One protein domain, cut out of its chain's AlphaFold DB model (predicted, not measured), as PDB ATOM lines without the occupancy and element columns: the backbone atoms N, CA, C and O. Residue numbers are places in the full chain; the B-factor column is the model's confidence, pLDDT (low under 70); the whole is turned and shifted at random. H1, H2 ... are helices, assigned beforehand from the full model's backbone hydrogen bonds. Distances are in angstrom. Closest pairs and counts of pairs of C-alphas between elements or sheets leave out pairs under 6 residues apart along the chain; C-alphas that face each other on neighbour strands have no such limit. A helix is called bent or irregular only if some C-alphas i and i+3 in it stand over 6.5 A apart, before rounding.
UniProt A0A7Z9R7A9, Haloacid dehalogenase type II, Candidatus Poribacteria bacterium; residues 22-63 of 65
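What this domain is: This is residues 22 to 63 of the 65 residues of the protein "Haloacid dehalogenase type II" of Candidatus Poribacteria bacterium (UniProt A0A7Z9R7A9). Two helices, H1 and H2, meet at a slant, with Ile 26 in H1 beside Trp 42, the first residue of H2, and the link of residues 37 to 41 folds the chain back from the far end of H1 to this meeting place. From there H2 leads away from H1, and H3 carries on beyond it as an arm, with residues 51 to 63 sticking out free, so that the length of the whole comes from H1 at one end and this arm at the other. The printed part has 42 residues with three named helices in the order H1, H2, H3, no named strand, and the class all helix. It is only just loose, close to extended, with a radius of gyration of the C-alphas of 13.5 A, and its C-alphas span 41 by 17 by 13 A.

Where its parts are: Begin at the first printed residue and find C-alpha 22, of Arg 22, at (20.150, -49.565, -24.064). From there H1, residues 22 to 36, runs to C-alpha 36 at (2.201, -49.965, -13.820), 20.7 A from its first C-alpha to its last; watch x fall along the way. With 15 residues it is the longest helix. Read on through residues 37 to 41, which make a tight link, and x rises again, from -0.067 at C-alpha 37 to 7.570 at C-alpha 41. Find C-alpha 42, of Trp 42, at (10.805, -48.938, -24.252): here H2, residues 42 to 51, begins, and it runs 13.9 A from its first C-alpha to its last, with x rising to 18.697 at C-alpha 51. One residue, Leu 52, makes the tight link to the next helix. H3, residues 53 to 61, then runs 12.0 A from first to last C-alpha and ends at C-alpha 61, at (29.972, -27.559, -23.512). Residues 62 and 63 follow it to the last printed residue. None of the three helices is bent or irregular.

How they stand to each other: Look first at H1 and H2, which touch, with 10 pairs of C-alphas within 8 A. Their closest C-alphas are those of Ile 26 and Trp 42, 5.1 A apart. Their lines stand at a steep tilt of 51 degrees, and they run opposite ways. Their centres are 12.3 A apart. Go on to H2 and H3 and you will find that they meet only through their link, Leu 52. H1 and H3 are apart, with no C-alpha of the one within 8 A of the other. Residues 51 to 63, of which 53 to 61 belong to H3, stand free: no C-alpha eight or more residues away along the chain lies within 10 A of theirs. Check the backbone from O of residue i to N of residue i+4: in H1 and H2 every such pair is within hydrogen-bond range, while in H3 it is 3 of 5.

The domain as a whole: The outline of the C-alphas is a rod. The two C-alphas farthest apart are those of Gln 37, just after H1, and Gly 63, the last printed residue, at 41.7 A. The C-alphas of Arg 22 and Gly 63, the first and last printed residues, are 28.5 A apart. The printed part has no cut, and it runs from residue 22 to residue 63 of a full chain of 65 residues. Neither of its two links is long. In the B-factor column you will find a mean pLDDT of 96.5 for the printed part, and no printed residue is under 70. The mean is 98 in H1, 98 in H2 and 93 in H3.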
ATOM      1  N   ARG A  22      21.409 -49.529 -23.305       97.81
ATOM      2  CA  ARG A  22      20.150 -49.565 -24.064       97.81
ATOM      3  C   ARG A  22      19.309 -50.741 -23.597       97.81
ATOM      4  O   ARG A  22      18.140 -50.551 -23.265       97.81
ATOM      5  N   SER A  23      19.906 -51.930 -23.554       98.06
ATOM      6  CA  SER A  23      19.203 -53.139 -23.122       98.06
ATOM      7  C   SER A  23      18.781 -53.033 -21.658       98.06
ATOM      8  O   SER A  23      17.629 -53.324 -21.350       98.06
ATOM      9  N   SER A  24      19.635 -52.482 -20.781       98.00
ATOM     10  CA  SER A  24      19.263 -52.244 -19.379       98.00
ATOM     11  C   SER A  24      18.014 -51.366 -19.234       98.00
ATOM     12  O   SER A  24      17.116 -51.712 -18.473       98.00
ATOM     13  N   ILE A  25      17.903 -50.259 -19.983       98.19
ATOM     14  CA  ILE A  25      16.700 -49.406 -19.944       98.19
ATOM     15  C   ILE A  25      15.466 -50.161 -20.451       98.19
ATOM     16  O   ILE A  25      14.388 -50.028 -19.873       98.19
ATOM     17  N   ILE A  26      15.604 -50.935 -21.529       98.44
ATOM     18  CA  ILE A  26      14.488 -51.689 -22.112       98.44
ATOM     19  C   ILE A  26      13.972 -52.742 -21.133       98.44
ATOM     20  O   ILE A  26      12.759 -52.868 -20.956       98.44
ATOM     21  N   ASP A  27      14.869 -53.490 -20.500       98.38
ATOM     22  CA  ASP A  27      14.498 -54.590 -19.615       98.38
ATOM     23  C   ASP A  27      13.868 -54.081 -18.317       98.38
ATOM     24  O   ASP A  27      12.785 -54.542 -17.947       98.38
ATOM     25  N   GLU A  28      14.437 -53.044 -17.701       98.31
ATOM     26  CA  GLU A  28      13.808 -52.369 -16.559       98.31
ATOM     27  C   GLU A  28      12.465 -51.735 -16.947       98.31
ATOM     28  O   GLU A  28      11.471 -51.822 -16.222       98.31
ATOM     29  N   GLY A  29      12.383 -51.160 -18.146       98.06
ATOM     30  CA  GLY A  29      11.139 -50.654 -18.707       98.06
ATOM     31  C   GLY A  29      10.050 -51.727 -18.805       98.06
ATOM     32  O   GLY A  29       8.905 -51.503 -18.403       98.06
ATOM     33  N   LYS A  30      10.384 -52.932 -19.280       98.06
ATOM     34  CA  LYS A  30       9.433 -54.058 -19.334       98.06
ATOM     35  C   LYS A  30       8.915 -54.427 -17.942       98.06
ATOM     36  O   LYS A  30       7.716 -54.675 -17.802       98.06
ATOM     37  N   VAL A  31       9.769 -54.398 -16.915       98.31
ATOM     38  CA  VAL A  31       9.347 -54.590 -15.516       98.31
ATOM     39  C   VAL A  31       8.379 -53.481 -15.083       98.31
ATOM     40  O   VAL A  31       7.336 -53.756 -14.483       98.31
ATOM     41  N   LEU A  32       8.651 -52.224 -15.447       98.19
ATOM     42  CA  LEU A  32       7.754 -51.100 -15.165       98.19
ATOM     43  C   LEU A  32       6.410 -51.208 -15.896       98.19
ATOM     44  O   LEU A  32       5.379 -50.890 -15.304       98.19
ATOM     45  N   ASN A  33       6.386 -51.701 -17.136       98.12
ATOM     46  CA  ASN A  33       5.139 -51.977 -17.857       98.12
ATOM     47  C   ASN A  33       4.252 -52.954 -17.076       98.12
ATOM     48  O   ASN A  33       3.053 -52.707 -16.937       98.12
ATOM     49  N   GLN A  34       4.838 -54.023 -16.525       96.88
ATOM     50  CA  GLN A  34       4.111 -54.990 -15.697       96.88
ATOM     51  C   GLN A  34       3.599 -54.342 -14.405       96.88
ATOM     52  O   GLN A  34       2.419 -54.455 -14.079       96.88
ATOM     53  N   LYS A  35       4.466 -53.605 -13.698       97.88
ATOM     54  CA  LYS A  35       4.135 -52.966 -12.417       97.88
ATOM     55  C   LYS A  35       3.059 -51.888 -12.543       97.88
ATOM     56  O   LYS A  35       2.208 -51.762 -11.668       97.88
ATOM     57  N   TRP A  36       3.114 -51.088 -13.601       97.38
ATOM     58  CA  TRP A  36       2.201 -49.965 -13.820       97.38
ATOM     59  C   TRP A  36       1.016 -50.306 -14.714       97.38
ATOM     60  O   TRP A  36       0.181 -49.435 -14.949       97.38
ATOM     61  N   GLN A  37       0.948 -51.539 -15.223       96.81
ATOM     62  CA  GLN A  37      -0.067 -51.982 -16.180       96.81
ATOM     63  C   GLN A  37      -0.140 -51.059 -17.411       96.81
ATOM     64  O   GLN A  37      -1.213 -50.738 -17.921       96.81
ATOM     65  N   LYS A  38       1.027 -50.612 -17.891       95.62
ATOM     66  CA  LYS A  38       1.164 -49.752 -19.074       95.62
ATOM     67  C   LYS A  38       1.820 -50.514 -20.218       95.62
ATOM     68  O   LYS A  38       2.579 -51.455 -20.007       95.62
ATOM     69  N   LYS A  39       1.540 -50.074 -21.444       95.88
ATOM     70  CA  LYS A  39       2.213 -50.544 -22.657       95.88
ATOM     71  C   LYS A  39       3.018 -49.396 -23.247       95.88
ATOM     72  O   LYS A  39       2.510 -48.636 -24.065       95.88
ATOM     73  N   VAL A  40       4.248 -49.248 -22.773       97.88
ATOM     74  CA  VAL A  40       5.230 -48.318 -23.338       97.88
ATOM     75  C   VAL A  40       6.184 -49.096 -24.239       97.88
ATOM     76  O   VAL A  40       6.650 -50.174 -23.857       97.88
ATOM     77  N   ASP A  41       6.469 -48.548 -25.420       98.19
ATOM     78  CA  ASP A  41       7.570 -48.996 -26.271       98.19
ATOM     79  C   ASP A  41       8.889 -48.465 -25.697       98.19
ATOM     80  O   ASP A  41       9.278 -47.312 -25.907       98.19
ATOM     81  N   TRP A  42       9.557 -49.307 -24.912       98.38
ATOM     82  CA  TRP A  42      10.805 -48.938 -24.252       98.38
ATOM     83  C   TRP A  42      12.000 -48.871 -25.198       98.38
ATOM     84  O   TRP A  42      12.983 -48.206 -24.874       98.38
ATOM     85  N   GLU A  43      11.916 -49.491 -26.376       98.19
ATOM     86  CA  GLU A  43      12.962 -49.372 -27.388       98.19
ATOM     87  C   GLU A  43      12.937 -47.982 -28.019       98.19
ATOM     88  O   GLU A  43      13.963 -47.291 -28.048       98.19
ATOM     89  N   ALA A  44      11.752 -47.550 -28.459       98.31
ATOM     90  CA  ALA A  44      11.540 -46.205 -28.977       98.31
ATOM     91  C   ALA A  44      11.841 -45.147 -27.907       98.31
ATOM     92  O   ALA A  44      12.492 -44.142 -28.196       98.31
ATOM     93  N   PHE A  45      11.433 -45.393 -26.657       98.12
ATOM     94  CA  PHE A  45      11.732 -44.505 -25.537       98.12
ATOM     95  C   PHE A  45      13.239 -44.364 -25.288       98.12
ATOM     96  O   PHE A  45      13.735 -43.241 -25.217       98.12
ATOM     97  N   ALA A  46      13.984 -45.471 -25.183       98.06
ATOM     98  CA  ALA A  46      15.425 -45.431 -24.934       98.06
ATOM     99  C   ALA A  46      16.173 -44.681 -26.049       98.06
ATOM    100  O   ALA A  46      17.074 -43.886 -25.767       98.06
ATOM    101  N   LEU A  47      15.767 -44.884 -27.308       97.50
ATOM    102  CA  LEU A  47      16.343 -44.180 -28.452       97.50
ATOM    103  C   LEU A  47      16.036 -42.678 -28.410       97.50
ATOM    104  O   LEU A  47      16.951 -41.861 -28.534       97.50
ATOM    105  N   ALA A  48      14.770 -42.311 -28.192       98.00
ATOM    106  CA  ALA A  48      14.353 -40.915 -28.095       98.00
ATOM    107  C   ALA A  48      15.062 -40.202 -26.936       98.00
ATOM    108  O   ALA A  48      15.568 -39.094 -27.104       98.00
ATOM    109  N   TRP A  49      15.171 -40.860 -25.780       97.44
ATOM    110  CA  TRP A  49      15.849 -40.306 -24.615       97.44
ATOM    111  C   TRP A  49      17.344 -40.100 -24.872       97.44
ATOM    112  O   TRP A  49      17.868 -39.018 -24.600       97.44
ATOM    113  N   ARG A  50      18.032 -41.078 -25.478       96.88
ATOM    114  CA  ARG A  50      19.443 -40.912 -25.859       96.88
ATOM    115  C   ARG A  50      19.636 -39.784 -26.871       96.88
ATOM    116  O   ARG A  50      20.625 -39.062 -26.772       96.88
ATOM    117  N   GLY A  51      18.688 -39.585 -27.786       96.50
ATOM    118  CA  GLY A  51      18.697 -38.469 -28.738       96.50
ATOM    119  C   GLY A  51      18.734 -37.087 -28.074       96.50
ATOM    120  O   GLY A  51      19.276 -36.145 -28.649       96.50
ATOM    121  N   LEU A  52      18.243 -36.962 -26.837       96.44
ATOM    122  CA  LEU A  52      18.286 -35.712 -26.069       96.44
ATOM    123  C   LEU A  52      19.651 -35.440 -25.417       96.44
ATOM    124  O   LEU A  52      19.896 -34.315 -24.972       96.44
ATOM    125  N   TYR A  53      20.551 -36.429 -25.369       94.56
ATOM    126  CA  TYR A  53      21.856 -36.292 -24.719       94.56
ATOM    127  C   TYR A  53      22.726 -35.227 -25.396       94.56
ATOM    128  O   TYR A  53      23.193 -34.303 -24.733       94.56
ATOM    129  N   GLU A  54      22.896 -35.306 -26.717       91.94
ATOM    130  CA  GLU A  54      23.737 -34.364 -27.466       91.94
ATOM    131  C   GLU A  54      23.251 -32.907 -27.380       91.94
ATOM    132  O   GLU A  54      24.055 -32.030 -27.037       91.94
ATOM    133  N   PRO A  55      21.955 -32.608 -27.608       93.19
ATOM    134  CA  PRO A  55      21.413 -31.268 -27.399       93.19
ATOM    135  C   PRO A  55      21.649 -30.742 -25.981       93.19
ATOM    136  O   PRO A  55      22.058 -29.594 -25.811       93.19
ATOM    137  N   SER A  56      21.446 -31.589 -24.968       92.31
ATOM    138  CA  SER A  56      21.619 -31.206 -23.562       92.31
ATOM    139  C   SER A  56      23.086 -30.913 -23.237       92.31
ATOM    140  O   SER A  56      23.406 -29.888 -22.632       92.31
ATOM    141  N   MET A  57      24.002 -31.766 -23.701       93.06
ATOM    142  CA  MET A  57      25.441 -31.595 -23.496       93.06
ATOM    143  C   MET A  57      26.011 -30.411 -24.270       93.06
ATOM    144  O   MET A  57      26.975 -29.797 -23.818       93.06
ATOM    145  N   LYS A  58      25.420 -30.036 -25.410       94.25
ATOM    146  CA  LYS A  58      25.833 -28.845 -26.163       94.25
ATOM    147  C   LYS A  58      25.765 -27.578 -25.308       94.25
ATOM    148  O   LYS A  58      26.677 -26.763 -25.392       94.25
ATOM    149  N   VAL A  59      24.735 -27.423 -24.474       92.19
ATOM    150  CA  VAL A  59      24.580 -26.254 -23.587       92.19
ATOM    151  C   VAL A  59      25.696 -26.206 -22.542       92.19
ATOM    152  O   VAL A  59      26.313 -25.160 -22.344       92.19
ATOM    153  N   VAL A  60      26.007 -27.355 -21.937       93.31
ATOM    154  CA  VAL A  60      27.087 -27.494 -20.947       93.31
ATOM    155  C   VAL A  60      28.449 -27.218 -21.583       93.31
ATOM    156  O   VAL A  60      29.227 -26.429 -21.061       93.31
ATOM    157  N   ARG A  61      28.719 -27.786 -22.766       91.88
ATOM    158  CA  ARG A  61      29.972 -27.559 -23.512       91.88
ATOM    159  C   ARG A  61      30.157 -26.106 -23.959       91.88
ATOM    160  O   ARG A  61      31.271 -25.710 -24.272       91.88
ATOM    161  N   GLN A  62      29.084 -25.317 -23.988       93.94
ATOM    162  CA  GLN A  62      29.125 -23.877 -24.251       93.94
ATOM    163  C   GLN A  62      29.275 -23.028 -22.977       93.94
ATOM    164  O   GLN A  62      29.234 -21.805 -23.077       93.94
ATOM    165  N   GLY A  63      29.414 -23.642 -21.795       92.00
ATOM    166  CA  GLY A  63      29.572 -22.937 -20.518       92.00
ATOM    167  C   GLY A  63      28.317 -22.198 -20.047       92.00
ATOM    168  O   GLY A  63      28.415 -21.241 -19.290       92.00
TER     169      GLY A  63